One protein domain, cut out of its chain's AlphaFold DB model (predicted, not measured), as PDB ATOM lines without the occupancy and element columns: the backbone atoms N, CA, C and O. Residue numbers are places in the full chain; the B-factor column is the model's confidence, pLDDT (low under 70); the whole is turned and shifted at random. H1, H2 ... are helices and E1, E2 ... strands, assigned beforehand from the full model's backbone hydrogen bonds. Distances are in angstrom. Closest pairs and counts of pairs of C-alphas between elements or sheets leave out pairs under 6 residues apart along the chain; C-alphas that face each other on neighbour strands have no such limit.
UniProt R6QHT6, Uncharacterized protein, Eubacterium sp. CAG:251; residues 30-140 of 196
ATOM      1  N   ALA A  30     -17.102  50.573  76.897       57.47
ATOM      2  CA  ALA A  30     -15.741  50.362  77.412       57.47
ATOM      3  C   ALA A  30     -15.090  49.082  76.856       57.47
ATOM      4  O   ALA A  30     -13.885  49.053  76.618       57.47
ATOM      5  N   VAL A  31     -15.891  48.042  76.607       59.47
ATOM      6  CA  VAL A  31     -15.424  46.802  75.965       59.47
ATOM      7  C   VAL A  31     -15.152  47.046  74.480       59.47
ATOM      8  O   VAL A  31     -14.104  46.649  73.980       59.47
ATOM      9  N   ILE A  32     -16.045  47.765  73.790       61.19
ATOM     10  CA  ILE A  32     -15.864  48.149  72.382       61.19
ATOM     11  C   ILE A  32     -14.621  49.036  72.209       61.19
ATOM     12  O   ILE A  32     -13.811  48.784  71.325       61.19
ATOM     13  N   VAL A  33     -14.418  50.023  73.085       64.62
ATOM     14  CA  VAL A  33     -13.232  50.898  73.074       64.62
ATOM     15  C   VAL A  33     -11.953  50.099  73.333       64.62
ATOM     16  O   VAL A  33     -10.950  50.336  72.664       64.62
ATOM     17  N   GLY A  34     -11.987  49.106  74.230       66.19
ATOM     18  CA  GLY A  34     -10.861  48.192  74.447       66.19
ATOM     19  C   GLY A  34     -10.511  47.368  73.203       66.19
ATOM     20  O   GLY A  34      -9.340  47.252  72.854       66.19
ATOM     21  N   ILE A  35     -11.516  46.853  72.486       65.81
ATOM     22  CA  ILE A  35     -11.317  46.107  71.233       65.81
ATOM     23  C   ILE A  35     -10.735  47.018  70.140       65.81
ATOM     24  O   ILE A  35      -9.776  46.635  69.472       65.81
ATOM     25  N   ILE A  36     -11.258  48.240  69.990       66.69
ATOM     26  CA  ILE A  36     -10.754  49.219  69.013       66.69
ATOM     27  C   ILE A  36      -9.305  49.609  69.327       66.69
ATOM     28  O   ILE A  36      -8.486  49.682  68.414       66.69
ATOM     29  N   ALA A  37      -8.957  49.793  70.603       65.38
ATOM     30  CA  ALA A  37      -7.591  50.103  71.017       65.38
ATOM     31  C   ALA A  37      -6.610  48.965  70.686       65.38
ATOM     32  O   ALA A  37      -5.520  49.228  70.187       65.38
ATOM     33  N   VAL A  38      -7.000  47.701  70.884       66.88
ATOM     34  CA  VAL A  38      -6.166  46.541  70.514       66.88
ATOM     35  C   VAL A  38      -5.972  46.452  68.997       66.88
ATOM     36  O   VAL A  38      -4.856  46.214  68.537       66.88
ATOM     37  N   ILE A  39      -7.022  46.705  68.207       64.75
ATOM     38  CA  ILE A  39      -6.935  46.745  66.738       64.75
ATOM     39  C   ILE A  39      -6.028  47.898  66.277       64.75
ATOM     40  O   ILE A  39      -5.186  47.702  65.404       64.75
ATOM     41  N   ALA A  40      -6.141  49.080  66.888       58.12
ATOM     42  CA  ALA A  40      -5.299  50.230  66.572       58.12
ATOM     43  C   ALA A  40      -3.821  49.987  66.920       58.12
ATOM     44  O   ALA A  40      -2.948  50.358  66.141       58.12
ATOM     45  N   ILE A  41      -3.531  49.310  68.038       59.91
ATOM     46  CA  ILE A  41      -2.163  48.918  68.411       59.91
ATOM     47  C   ILE A  41      -1.598  47.905  67.409       59.91
ATOM     48  O   ILE A  41      -0.457  48.060  66.990       59.91
ATOM     49  N   LEU A  42      -2.392  46.923  66.965       57.12
ATOM     50  CA  LEU A  42      -1.986  45.952  65.937       57.12
ATOM     51  C   LEU A  42      -1.697  46.609  64.576       57.12
ATOM     52  O   LEU A  42      -0.780  46.181  63.880       57.12
ATOM     53  N   ILE A  43      -2.449  47.649  64.202       55.97
ATOM     54  CA  ILE A  43      -2.236  48.409  62.958       55.97
ATOM     55  C   ILE A  43      -1.064  49.402  63.094       55.97
ATOM     56  O   ILE A  43      -0.370  49.663  62.111       55.97
ATOM     57  N   GLY A  44      -0.840  49.945  64.296       46.16
ATOM     58  CA  GLY A  44       0.174  50.958  64.606       46.16
ATOM     59  C   GLY A  44       1.595  50.426  64.807       46.16
ATOM     60  O   GLY A  44       2.527  51.227  64.895       46.16
ATOM     61  N   ILE A  45       1.800  49.103  64.851       52.62
ATOM     62  CA  ILE A  45       3.154  48.538  64.812       52.62
ATOM     63  C   ILE A  45       3.731  48.843  63.430       52.62
ATOM     64  O   ILE A  45       3.207  48.375  62.424       52.62
ATOM     65  N   ASN A  46       4.770  49.680  63.411       54.06
ATOM     66  CA  ASN A  46       5.438  50.254  62.244       54.06
ATOM     67  C   ASN A  46       5.462  49.287  61.042       54.06
ATOM     68  O   ASN A  46       6.350  48.437  60.939       54.06
ATOM     69  N   GLN A  47       4.459  49.406  60.156       53.81
ATOM     70  CA  GLN A  47       4.174  48.418  59.107       53.81
ATOM     71  C   GLN A  47       5.402  48.138  58.245       53.81
ATOM     72  O   GLN A  47       5.612  47.008  57.828       53.81
ATOM     73  N   THR A  48       6.247  49.147  58.036       52.31
ATOM     74  CA  THR A  48       7.453  49.088  57.208       52.31
ATOM     75  C   THR A  48       8.541  48.179  57.769       52.31
ATOM     76  O   THR A  48       9.192  47.486  56.989       52.31
ATOM     77  N   ALA A  49       8.721  48.136  59.093       54.50
ATOM     78  CA  ALA A  49       9.748  47.303  59.708       54.50
ATOM     79  C   ALA A  49       9.414  45.814  59.571       54.50
ATOM     80  O   ALA A  49      10.238  44.993  59.174       54.50
ATOM     81  N   ILE A  50       8.145  45.499  59.812       55.97
ATOM     82  CA  ILE A  50       7.609  44.147  59.704       55.97
ATOM     83  C   ILE A  50       7.465  43.745  58.223       55.97
ATOM     84  O   ILE A  50       7.601  42.571  57.890       55.97
ATOM     85  N   MET A  51       7.257  44.705  57.311       64.06
ATOM     86  CA  MET A  51       7.042  44.432  55.885       64.06
ATOM     87  C   MET A  51       8.211  43.688  55.239       64.06
ATOM     88  O   MET A  51       7.977  42.823  54.402       64.06
ATOM     89  N   SER A  52       9.461  44.021  55.588       66.00
ATOM     90  CA  SER A  52      10.637  43.387  54.974       66.00
ATOM     91  C   SER A  52      10.774  41.918  55.387       66.00
ATOM     92  O   SER A  52      10.979  41.057  54.532       66.00
ATOM     93  N   ASP A  53      10.557  41.619  56.668       67.00
ATOM     94  CA  ASP A  53      10.577  40.257  57.206       67.00
ATOM     95  C   ASP A  53       9.378  39.431  56.737       67.00
ATOM     96  O   ASP A  53       9.538  38.272  56.357       67.00
ATOM     97  N   ILE A  54       8.187  40.035  56.681       67.62
ATOM     98  CA  ILE A  54       6.994  39.409  56.100       67.62
ATOM     99  C   ILE A  54       7.237  39.104  54.623       67.62
ATOM    100  O   ILE A  54       7.068  37.963  54.199       67.62
ATOM    101  N   ASN A  55       7.673  40.085  53.832       68.50
ATOM    102  CA  ASN A  55       7.920  39.881  52.407       68.50
ATOM    103  C   ASN A  55       8.965  38.790  52.174       68.50
ATOM    104  O   ASN A  55       8.756  37.971  51.286       68.50
ATOM    105  N   TYR A  56      10.024  38.726  52.988       69.12
ATOM    106  CA  TYR A  56      11.003  37.641  52.933       69.12
ATOM    107  C   TYR A  56      10.384  36.276  53.254       69.12
ATOM    108  O   TYR A  56      10.614  35.315  52.526       69.12
ATOM    109  N   ALA A  57       9.563  36.186  54.303       72.81
ATOM    110  CA  ALA A  57       8.917  34.938  54.709       72.81
ATOM    111  C   ALA A  57       7.963  34.378  53.638       72.81
ATOM    112  O   ALA A  57       7.818  33.162  53.507       72.81
ATOM    113  N   PHE A  58       7.321  35.255  52.861       71.38
ATOM    114  CA  PHE A  58       6.436  34.860  51.764       71.38
ATOM    115  C   PHE A  58       7.147  34.732  50.411       71.38
ATOM    116  O   PHE A  58       6.592  34.131  49.486       71.38
ATOM    117  N   MET A  59       8.375  35.235  50.287       79.12
ATOM    118  CA  MET A  59       9.186  35.073  49.089       79.12
ATOM    119  C   MET A  59       9.669  33.613  48.986       79.12
ATOM    120  O   MET A  59      10.049  32.999  49.986       79.12
ATOM    121  N   PRO A  60       9.604  32.982  47.801       79.50
ATOM    122  CA  PRO A  60      10.189  31.654  47.618       79.50
ATOM    123  C   PRO A  60      11.706  31.706  47.869       79.50
ATOM    124  O   PRO A  60      12.335  32.722  47.604       79.50
ATOM    125  N   LYS A  61      12.300  30.626  48.396       82.19
ATOM    126  CA  LYS A  61      13.754  30.562  48.661       82.19
ATOM    127  C   LYS A  61      14.578  30.457  47.374       82.19
ATOM    128  O   LYS A  61      15.672  31.013  47.302       82.19
ATOM    129  N   SER A  62      14.032  29.768  46.378       84.25
ATOM    130  CA  SER A  62      14.577  29.678  45.032       84.25
ATOM    131  C   SER A  62      13.464  29.665  43.989       84.25
ATOM    132  O   SER A  62      12.297  29.405  44.304       84.25
ATOM    133  N   ILE A  63      13.825  29.997  42.754       84.38
ATOM    134  CA  ILE A  63      12.968  29.932  41.572       84.38
ATOM    135  C   ILE A  63      13.754  29.273  40.439       84.38
ATOM    136  O   ILE A  63      14.948  29.515  40.301       84.38
ATOM    137  N   THR A  64      13.079  28.478  39.613       85.44
ATOM    138  CA  THR A  64      13.683  27.752  38.481       85.44
ATOM    139  C   THR A  64      13.027  28.157  37.155       85.44
ATOM    140  O   THR A  64      12.305  27.365  36.540       85.44
ATOM    141  N   PRO A  65      13.169  29.420  36.719       82.44
ATOM    142  CA  PRO A  65      12.721  29.845  35.400       82.44
ATOM    143  C   PRO A  65      13.514  29.136  34.292       82.44
ATOM    144  O   PRO A  65      14.686  28.794  34.445       82.44
ATOM    145  N   THR A  66      12.873  28.963  33.139       82.12
ATOM    146  CA  THR A  66      13.551  28.548  31.907       82.12
ATOM    147  C   THR A  66      13.952  29.799  31.130       82.12
ATOM    148  O   THR A  66      13.083  30.548  30.687       82.12
ATOM    149  N   VAL A  67      15.253  30.037  30.973       78.94
ATOM    150  CA  VAL A  67      15.816  31.151  30.194       78.94
ATOM    151  C   VAL A  67      16.537  30.554  28.993       78.94
ATOM    152  O   VAL A  67      17.401  29.699  29.148       78.94
ATOM    153  N   ASP A  68      16.156  30.951  27.779       78.44
ATOM    154  CA  ASP A  68      16.741  30.455  26.520       78.44
ATOM    155  C   ASP A  68      16.672  28.934  26.279       78.44
ATOM    156  O   ASP A  68      17.303  28.424  25.346       78.44
ATOM    157  N   GLY A  69      15.840  28.225  27.049       75.69
ATOM    158  CA  GLY A  69      15.706  26.764  27.027       75.69
ATOM    159  C   GLY A  69      16.494  26.051  28.130       75.69
ATOM    160  O   GLY A  69      16.385  24.835  28.251       75.69
ATOM    161  N   VAL A  70      17.235  26.793  28.958       79.88
ATOM    162  CA  VAL A  70      17.996  26.276  30.100       79.88
ATOM    163  C   VAL A  70      17.268  26.630  31.394       79.88
ATOM    164  O   VAL A  70      16.869  27.778  31.600       79.88
ATOM    165  N   GLN A  71      17.066  25.646  32.272       82.25
ATOM    166  CA  GLN A  71      16.561  25.909  33.618       82.25
ATOM    167  C   GLN A  71      17.702  26.418  34.489       82.25
ATOM    168  O   GLN A  71      18.686  25.713  34.695       82.25
ATOM    169  N   VAL A  72      17.557  27.635  35.002       83.44
ATOM    170  CA  VAL A  72      18.541  28.245  35.897       83.44
ATOM    171  C   VAL A  72      17.878  28.445  37.248       83.44
ATOM    172  O   VAL A  72      16.819  29.067  37.328       83.44
ATOM    173  N   GLU A  73      18.479  27.911  38.309       88.00
ATOM    174  CA  GLU A  73      17.981  28.122  39.666       88.00
ATOM    175  C   GLU A  73      18.558  29.415  40.251       88.00
ATOM    176  O   GLU A  73      19.768  29.561  40.443       88.00
ATOM    177  N   PHE A  74      17.670  30.361  40.547       88.44
ATOM    178  CA  PHE A  74      18.005  31.598  41.241       88.44
ATOM    179  C   PHE A  74      17.599  31.495  42.702       88.44
ATOM    180  O   PHE A  74      16.534  30.974  43.030       88.44
ATOM    181  N   PHE A  75      18.412  32.072  43.574       88.00
ATOM    182  CA  PHE A  75      18.226  32.097  45.017       88.00
ATOM    183  C   PHE A  75      18.136  33.536  45.514       88.00
ATOM    184  O   PHE A  75      18.748  34.442  44.944       88.00
ATOM    185  N   VAL A  76      17.411  33.734  46.614       88.56
ATOM    186  CA  VAL A  76      17.308  35.026  47.303       88.56
ATOM    187  C   VAL A  76      17.972  34.965  48.676       88.56
ATOM    188  O   VAL A  76      17.830  33.989  49.418       88.56
ATOM    189  N   TYR A  77      18.678  36.028  49.051       85.50
ATOM    190  CA  TYR A  77      19.219  36.215  50.395       85.50
ATOM    191  C   TYR A  77      18.843  37.586  50.950       85.50
ATOM    192  O   TYR A  77      18.670  38.554  50.212       85.50
ATOM    193  N   LYS A  78      18.715  37.666  52.277       82.69
ATOM    194  CA  LYS A  78      18.494  38.937  52.966       82.69
ATOM    195  C   LYS A  78      19.821  39.681  53.077       82.69
ATOM    196  O   LYS A  78      20.799  39.134  53.592       82.69
ATOM    197  N   ASN A  79      19.845  40.920  52.611       80.69
ATOM    198  CA  ASN A  79      20.996  41.790  52.757       80.69
ATOM    199  C   ASN A  79      21.116  42.235  54.222       80.69
ATOM    200  O   ASN A  79      20.186  42.824  54.774       80.69
ATOM    201  N   LYS A  80      22.251  41.931  54.859       76.75
ATOM    202  CA  LYS A  80      22.501  42.268  56.271       76.75
ATOM    203  C   LYS A  80      22.721  43.764  56.482       76.75
ATOM    204  O   LYS A  80      22.436  44.262  57.565       76.75
ATOM    205  N   ASP A  81      23.171  44.460  55.444       77.69
ATOM    206  CA  ASP A  81      23.505  45.882  55.507       77.69
ATOM    207  C   ASP A  81      22.283  46.781  55.280       77.69
ATOM    208  O   ASP A  81      22.355  47.997  55.458       77.69
ATOM    209  N   PHE A  82      21.142  46.196  54.902       74.62
ATOM    210  CA  PHE A  82      19.915  46.943  54.676       74.62
ATOM    211  C   PHE A  82      19.357  47.489  55.988       74.62
ATOM    212  O   PHE A  82      18.982  46.738  56.893       74.62
ATOM    213  N   ASN A  83      19.221  48.811  56.061       72.38
ATOM    214  CA  ASN A  83      18.592  49.467  57.190       72.38
ATOM    215  C   ASN A  83      17.282  50.111  56.739       72.38
ATOM    216  O   ASN A  83      17.277  51.163  56.113       72.38
ATOM    217  N   GLN A  84      16.157  49.526  57.142       65.81
ATOM    218  CA  GLN A  84      14.804  49.998  56.812       65.81
ATOM    219  C   GLN A  84      14.516  51.474  57.157       65.81
ATOM    220  O   GLN A  84      13.610  52.071  56.576       65.81
ATOM    221  N   PHE A  85      15.263  52.071  58.095       67.81
ATOM    222  CA  PHE A  85      15.132  53.484  58.457       67.81
ATOM    223  C   PHE A  85      15.976  54.399  57.563       67.81
ATOM    224  O   PHE A  85      15.574  55.533  57.315       67.81
ATOM    225  N   LYS A  86      17.121  53.913  57.070       71.75
ATOM    226  CA  LYS A  86      18.023  54.668  56.184       71.75
ATOM    227  C   LYS A  86      17.660  54.488  54.708       71.75
ATOM    228  O   LYS A  86      17.657  55.450  53.951       71.75
ATOM    229  N   ASP A  87      17.269  53.280  54.319       69.31
ATOM    230  CA  ASP A  87      17.000  52.862  52.942       69.31
ATOM    231  C   ASP A  87      15.500  52.853  52.604       69.31
ATOM    232  O   ASP A  87      15.035  52.062  51.780       69.31
ATOM    233  N   LYS A  88      14.726  53.751  53.228       68.25
ATOM    234  CA  LYS A  88      13.257  53.818  53.114       68.25
ATOM    235  C   LYS A  88      12.758  53.890  51.662       68.25
ATOM    236  O   LYS A  88      11.699  53.354  51.350       68.25
ATOM    237  N   ASN A  89      13.534  54.518  50.779       69.88
ATOM    238  CA  ASN A  89      13.180  54.733  49.372       69.88
ATOM    239  C   ASN A  89      13.630  53.591  48.443       69.88
ATOM    240  O   ASN A  89      13.271  53.583  47.270       69.88
ATOM    241  N   THR A  90      14.396  52.618  48.946       70.88
ATOM    242  CA  THR A  90      14.912  51.484  48.161       70.88
ATOM    243  C   THR A  90      14.722  50.160  48.903       70.88
ATOM    244  O   THR A  90      15.700  49.486  49.229       70.88
ATOM    245  N   PRO A  91      13.468  49.737  49.147       68.12
ATOM    246  CA  PRO A  91      13.174  48.498  49.867       68.12
ATOM    247  C   PRO A  91      13.694  47.242  49.150       68.12
ATOM    248  O   PRO A  91      13.896  46.215  49.786       68.12
ATOM    249  N   LEU A  92      13.962  47.317  47.840       73.69
ATOM    250  CA  LEU A  92      14.536  46.219  47.056       73.69
ATOM    251  C   LEU A  92      15.976  45.874  47.467       73.69
ATOM    252  O   LEU A  92      16.371  44.722  47.329       73.69
ATOM    253  N   LYS A  93      16.729  46.822  48.048       78.38
ATOM    254  CA  LYS A  93      18.083  46.570  48.578       78.38
ATOM    255  C   LYS A  93      18.099  45.612  49.769       78.38
ATOM    256  O   LYS A  93      19.169  45.122  50.127       78.38
ATOM    257  N   ALA A  94      16.939  45.351  50.374       77.00
ATOM    258  CA  ALA A  94      16.784  44.362  51.435       77.00
ATOM    259  C   ALA A  94      17.098  42.938  50.964       77.00
ATOM    260  O   ALA A  94      17.383  42.073  51.793       77.00
ATOM    261  N   PHE A  95      17.061  42.698  49.651       83.75
ATOM    262  CA  PHE A  95      17.242  41.386  49.054       83.75
ATOM    263  C   PHE A  95      18.333  41.430  47.992       83.75
ATOM    264  O   PHE A  95      18.358  42.324  47.152       83.75
ATOM    265  N   GLY A  96      19.221  40.444  48.025       85.38
ATOM    266  CA  GLY A  96      20.128  40.155  46.924       85.38
ATOM    267  C   GLY A  96      19.778  38.815  46.292       85.38
ATOM    268  O   GLY A  96      19.145  37.960  46.922       85.38
ATOM    269  N   TYR A  97      20.193  38.640  45.043       87.75
ATOM    270  CA  TYR A  97      19.918  37.437  44.269       87.75
ATOM    271  C   TYR A  97      21.222  36.834  43.762       87.75
ATOM    272  O   TYR A  97      22.123  37.556  43.352       87.75
ATOM    273  N   TYR A  98      21.324  35.511  43.763       89.06
ATOM    274  CA  TYR A  98      22.456  34.805  43.167       89.06
ATOM    275  C   TYR A  98      21.979  33.562  42.428       89.06
ATOM    276  O   TYR A  98      20.886  33.058  42.683       89.06
ATOM    277  N   TYR A  99      22.810  33.057  41.528       89.19
ATOM    278  CA  TYR A  99      22.635  31.741  40.920       89.19
ATOM    279  C   TYR A  99      23.929  30.943  41.046       89.19
ATOM    280  O   TYR A  99      24.992  31.489  41.367       89.19
ATOM    281  N   ILE A 100      23.817  29.635  40.857       87.50
ATOM    282  CA  ILE A 100      24.964  28.740  40.772       87.50
ATOM    283  C   ILE A 100      25.207  28.499  39.286       87.50
ATOM    284  O   ILE A 100      24.317  28.024  38.587       87.50
ATOM    285  N   ASP A 101      26.379  28.908  38.812       82.94
ATOM    286  CA  ASP A 101      26.816  28.683  37.435       82.94
ATOM    287  C   ASP A 101      27.110  27.190  37.191       82.94
ATOM    288  O   ASP A 101      27.268  26.424  38.144       82.94
ATOM    289  N   GLU A 102      27.243  26.771  35.932       80.62
ATOM    290  CA  GLU A 102      27.512  25.376  35.532       80.62
ATOM    291  C   GLU A 102      28.758  24.790  36.225       80.62
ATOM    292  O   GLU A 102      28.833  23.597  36.509       80.62
ATOM    293  N   ASN A 103      29.704  25.658  36.594       82.19
ATOM    294  CA  ASN A 103      30.931  25.323  37.316       82.19
ATOM    295  C   ASN A 103      30.755  25.180  38.844       82.19
ATOM    296  O   ASN A 103      31.739  25.090  39.578       82.19
ATOM    297  N   GLY A 104      29.527  25.263  39.364       81.38
ATOM    298  CA  GLY A 104      29.238  25.260  40.803       81.38
ATOM    299  C   GLY A 104      29.600  26.568  41.523       81.38
ATOM    300  O   GLY A 104      29.497  26.661  42.749       81.38
ATOM    301  N   LYS A 105      30.026  27.602  40.787       88.69
ATOM    302  CA  LYS A 105      30.416  28.899  41.347       88.69
ATOM    303  C   LYS A 105      29.183  29.763  41.599       88.69
ATOM    304  O   LYS A 105      28.341  29.936  40.724       88.69
ATOM    305  N   LYS A 106      29.102  30.360  42.789       88.69
ATOM    306  CA  LYS A 106      28.049  31.329  43.119       88.69
ATOM    307  C   LYS A 106      28.326  32.657  42.423       88.69
ATOM    308  O   LYS A 106      29.372  33.266  42.655       88.69
ATOM    309  N   VAL A 107      27.381  33.110  41.608       87.44
ATOM    310  CA  VAL A 107      27.439  34.402  40.924       87.44
ATOM    311  C   VAL A 107      26.381  35.319  41.525       87.44
ATOM    312  O   VAL A 107      25.182  35.062  41.412       87.44
ATOM    313  N   ASP A 108      26.837  36.380  42.191       87.19
ATOM    314  CA  ASP A 108      25.963  37.362  42.832       87.19
ATOM    315  C   ASP A 108      25.477  38.408  41.817       87.19
ATOM    316  O   ASP A 108      26.264  39.118  41.182       87.19
ATOM    317  N   LEU A 109      24.158  38.501  41.672       83.75
ATOM    318  CA  LEU A 109      23.461  39.476  40.835       83.75
ATOM    319  C   LEU A 109      23.080  40.736  41.630       83.75
ATOM    320  O   LEU A 109      22.600  41.715  41.058       83.75
ATOM    321  N   SER A 110      23.351  40.779  42.937       84.00
ATOM    322  CA  SER A 110      22.914  41.852  43.827       84.00
ATOM    323  C   SER A 110      21.400  42.091  43.689       84.00
ATOM    324  O   SER A 110      20.655  41.170  43.360       84.00
ATOM    325  N   TRP A 111      20.915  43.296  43.980       81.81
ATOM    326  CA  TRP A 111      19.486  43.634  43.941       81.81
ATOM    327  C   TRP A 111      18.991  44.121  42.560       81.81
ATOM    328  O   TRP A 111      17.783  44.092  42.306       81.81
ATOM    329  N   ASP A 112      19.904  44.555  41.680       80.50
ATOM    330  CA  ASP A 112      19.584  45.279  40.433       80.50
ATOM    331  C   ASP A 112      20.077  44.596  39.144       80.50
ATOM    332  O   ASP A 112      19.617  44.926  38.052       80.50
ATOM    333  N   LYS A 113      21.007  43.631  39.216       83.56
ATOM    334  CA  LYS A 113      21.546  43.035  37.986       83.56
ATOM    335  C   LYS A 113      20.600  41.974  37.431       83.56
ATOM    336  O   LYS A 113      20.068  41.132  38.154       83.56
ATOM    337  N   ALA A 114      20.448  41.992  36.111       82.44
ATOM    338  CA  ALA A 114      19.776  40.940  35.366       82.44
ATOM    339  C   ALA A 114      20.766  39.828  34.988       82.44
ATOM    340  O   ALA A 114      21.928  40.086  34.667       82.44
ATOM    341  N   TYR A 115      20.283  38.592  34.980       80.94
ATOM    342  CA  TYR A 115      20.948  37.473  34.327       80.94
ATOM    343  C   TYR A 115      20.790  37.615  32.812       80.94
ATOM    344  O   TYR A 115      19.706  37.946  32.342       80.94
ATOM    345  N   THR A 116      21.848  37.370  32.043       83.06
ATOM    346  CA  THR A 116      21.778  37.353  30.575       83.06
ATOM    347  C   THR A 116      22.063  35.936  30.102       83.06
ATOM    348  O   THR A 116      23.148  35.423  30.350       83.06
ATOM    349  N   GLY A 117      21.076  35.306  29.469       78.38
ATOM    350  CA  GLY A 117      21.208  33.973  28.892       78.38
ATOM    351  C   GLY A 117      22.026  33.971  27.599       78.38
ATOM    352  O   GLY A 117      22.317  35.018  27.016       78.38
ATOM    353  N   SER A 118      22.383  32.774  27.134       75.94
ATOM    354  CA  SER A 118      23.273  32.562  25.987       75.94
ATOM    355  C   SER A 118      22.746  33.133  24.666       75.94
ATOM    356  O   SER A 118      23.534  33.370  23.756       75.94
ATOM    357  N   LYS A 119      21.433  33.381  24.543       78.50
ATOM    358  CA  LYS A 119      20.823  34.007  23.353       78.50
ATOM    359  C   LYS A 119      20.571  35.507  23.540       78.50
ATOM    360  O   LYS A 119      19.891  36.124  22.726       78.50
ATOM    361  N   GLY A 120      21.105  36.100  24.610       76.00
ATOM    362  CA  GLY A 120      20.932  37.515  24.941       76.00
ATOM    363  C   GLY A 120      19.653  37.828  25.725       76.00
ATOM    364  O   GLY A 120      19.384  39.001  25.994       76.00
ATOM    365  N   THR A 121      18.871  36.820  26.129       80.50
ATOM    366  CA  THR A 121      17.647  37.038  26.907       80.50
ATOM    367  C   THR A 121      17.994  37.483  28.320       80.50
ATOM    368  O   THR A 121      18.668  36.775  29.067       80.50
ATOM    369  N   LYS A 122      17.513  38.667  28.706       81.94
ATOM    370  CA  LYS A 122      17.703  39.206  30.053       81.94
ATOM    371  C   LYS A 122      16.585  38.724  30.971       81.94
ATOM    372  O   LYS A 122      15.413  38.985  30.721       81.94
ATOM    373  N   PHE A 123      16.956  38.052  32.048       79.44
ATOM    374  CA  PHE A 123      16.065  37.648  33.122       79.44
ATOM    375  C   PHE A 123      16.368  38.475  34.368       79.44
ATOM    376  O   PHE A 123      17.504  38.491  34.836       79.44
ATOM    377  N   THR A 124      15.362  39.151  34.924       83.69
ATOM    378  CA  THR A 124      15.521  39.975  36.130       83.69
ATOM    379  C   THR A 124      14.925  39.236  37.333       83.69
ATOM    380  O   THR A 124      13.696  39.204  37.476       83.69
ATOM    381  N   PRO A 125      15.749  38.613  38.204       81.12
ATOM    382  CA  PRO A 125      15.243  37.753  39.274       81.12
ATOM    383  C   PRO A 125      14.327  38.495  40.249       81.12
ATOM    384  O   PRO A 125      13.309  37.950  40.673       81.12
ATOM    385  N   ASN A 126      14.634  39.760  40.549       80.81
ATOM    386  CA  ASN A 126      13.873  40.590  41.482       80.81
ATOM    387  C   ASN A 126      12.369  40.668  41.143       80.81
ATOM    388  O   ASN A 126      11.528  40.451  42.014       80.81
ATOM    389  N   VAL A 127      12.012  40.900  39.878       81.88
ATOM    390  CA  VAL A 127      10.625  40.988  39.410       81.88
ATOM    391  C   VAL A 127       9.931  39.643  39.581       81.88
ATOM    392  O   VAL A 127       8.803  39.581  40.064       81.88
ATOM    393  N   TRP A 128      10.611  38.551  39.241       83.75
ATOM    394  CA  TRP A 128      10.010  37.223  39.268       83.75
ATOM    395  C   TRP A 128       9.780  36.715  40.698       83.75
ATOM    396  O   TRP A 128       8.701  36.207  41.015       83.75
ATOM    397  N   PHE A 129      10.745  36.943  41.596       84.25
ATOM    398  CA  PHE A 129      10.581  36.697  43.031       84.25
ATOM    399  C   PHE A 129       9.426  37.519  43.618       84.25
ATOM    400  O   PHE A 129       8.641  36.989  44.408       84.25
ATOM    401  N   MET A 130       9.262  38.782  43.204       80.31
ATOM    402  CA  MET A 130       8.126  39.606  43.628       80.31
ATOM    403  C   MET A 130       6.786  39.093  43.096       80.31
ATOM    404  O   MET A 130       5.828  39.032  43.864       80.31
ATOM    405  N   ILE A 131       6.701  38.683  41.827       82.38
ATOM    406  CA  ILE A 131       5.467  38.127  41.244       82.38
ATOM    407  C   ILE A 131       5.052  36.857  41.993       82.38
ATOM    408  O   ILE A 131       3.893  36.729  42.399       82.38
ATOM    409  N   GLN A 132       5.988  35.935  42.241       79.81
ATOM    410  CA  GLN A 132       5.683  34.723  43.004       79.81
ATOM    411  C   GLN A 132       5.335  35.004  44.465       79.81
ATOM    412  O   GLN A 132       4.393  34.405  44.990       79.81
ATOM    413  N   SER A 133       6.053  35.920  45.122       76.88
ATOM    414  CA  SER A 133       5.717  36.351  46.483       76.88
ATOM    415  C   SER A 133       4.309  36.953  46.527       76.88
ATOM    416  O   SER A 133       3.494  36.564  47.362       76.88
ATOM    417  N   GLY A 134       3.955  37.792  45.550       76.88
ATOM    418  CA  GLY A 134       2.619  38.360  45.388       76.88
ATOM    419  C   GLY A 134       1.527  37.302  45.216       76.88
ATOM    420  O   GLY A 134       0.466  37.416  45.824       76.88
ATOM    421  N   GLN A 135       1.787  36.230  44.460       79.12
ATOM    422  CA  GLN A 135       0.856  35.102  44.331       79.12
ATOM    423  C   GLN A 135       0.697  34.305  45.634       79.12
ATOM    424  O   GLN A 135      -0.409  33.872  45.964       79.12
ATOM    425  N   LYS A 136       1.774  34.101  46.401       75.00
ATOM    426  CA  LYS A 136       1.694  33.447  47.717       75.00
ATOM    427  C   LYS A 136       0.957  34.319  48.730       75.00
ATOM    428  O   LYS A 136       0.080  33.821  49.434       75.00
ATOM    429  N   LEU A 137       1.247  35.618  48.749       75.25
ATOM    430  CA  LEU A 137       0.573  36.609  49.584       75.25
ATOM    431  C   LEU A 137      -0.909  36.737  49.237       75.25
ATOM    432  O   LEU A 137      -1.733  36.796  50.144       75.25
ATOM    433  N   SER A 138      -1.282  36.746  47.956       75.00
ATOM    434  CA  SER A 138      -2.688  36.837  47.549       75.00
ATOM    435  C   SER A 138      -3.476  35.592  47.956       75.00
ATOM    436  O   SER A 138      -4.571  35.717  48.511       75.00
ATOM    437  N   LYS A 139      -2.895  34.394  47.792       75.25
ATOM    438  CA  LYS A 139      -3.468  33.140  48.308       75.25
ATOM    439  C   LYS A 139      -3.605  33.176  49.829       75.25
ATOM    440  O   LYS A 139      -4.684  32.891  50.345       75.25
ATOM    441  N   PHE A 140      -2.563  33.593  50.549       74.25
ATOM    442  CA  PHE A 140      -2.605  33.717  52.007       74.25
ATOM    443  C   PHE A 140      -3.651  34.735  52.471       74.25
ATOM    444  O   PHE A 140      -4.404  34.455  53.400       74.25
TER     445      PHE A 140
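This is residues 30 to 140 of the 196 residues of an uncharacterized protein of Eubacterium sp. CAG:251 (UniProt R6QHT6). A rod-like outline is made by one free helical arm, H1, which sticks out from a body in which a small, twisted three-stranded sheet, E1 E2 E3, and the helices H2 and H4 sit together, each of these two helices only grazing the sheet with a few residues. H2 and H4 meet about perpendicular, the last residues of H2 on H4, and both graze the sheet; short H3 leads directly into E2, while long loops fill out the rest. The printed part has 111 residues with four named helices and three named strands, in the order H1 H2 E1 H3 E2 E3 H4; the sheet, in the order E1 E2 E3, is antiparallel, and the class is mixed, helices and strands. The whole is loose, with a radius of gyration of the C-alphas of 18.3 A, and its C-alphas span 67 by 31 by 21 A.

Along the printed part come H1, residues 30 to 44, H2, residues 47 to 58, E1, residues 74 to 78, H3, residues 91 to 94, E2, residues 95 to 100, E3, residues 106 to 110, and H4, residues 125 to 140. Residues 30 to 47, of which 30 to 44 belong to H1, stand free, and H1 and H2 meet only through their link. H2 touches H4 with residues 55 to 58 alone, the closest C-alphas being those of Phe 58 and Ser 133, 5.5 A apart. H2 only grazes the sheet, with residues 52 to 56. E1 and E2 are antiparallel, with N 75 and O 98 within hydrogen-bond range at 2.8 A. H3 only grazes the sheet, with residues 92 to 94. E2 and E3 form an antiparallel hairpin, with N 109 and O 97 at 2.8 A. H4 only grazes the sheet, with residues 125 to 129; the C-alphas of Tyr 97 and Pro 125, the closest of E2 and H4, are 6.8 A apart. In H1 and H4 every O i to N i+4 pair is within hydrogen-bond range, in H2 6 of 8 are, and H3 is too short for such a pair.

H1 begins at C-alpha 30, (-15.741, 50.362, 77.412), and is 20.4 A long; H2 measures 15.6 A. E1 is 13.8 A long, H3 5.7 A, E2 17.0 A and E3 11.7 A. H4, 22.3 A long, runs from C-alpha 125 at (15.243, 37.753, 39.274) to C-alpha 140 at (-2.605, 33.717, 52.007).

The two C-alphas farthest apart, those of Ala 30 and Lys 119, are 67.3 A apart. The printed part has no cut. The links H2 to E1, E1 to H3 and E3 to H4 are long. The mean pLDDT of the printed part is 75.4; it is under 70 at residues 30 to 56, 84 to 85, 87 to 89 and 91.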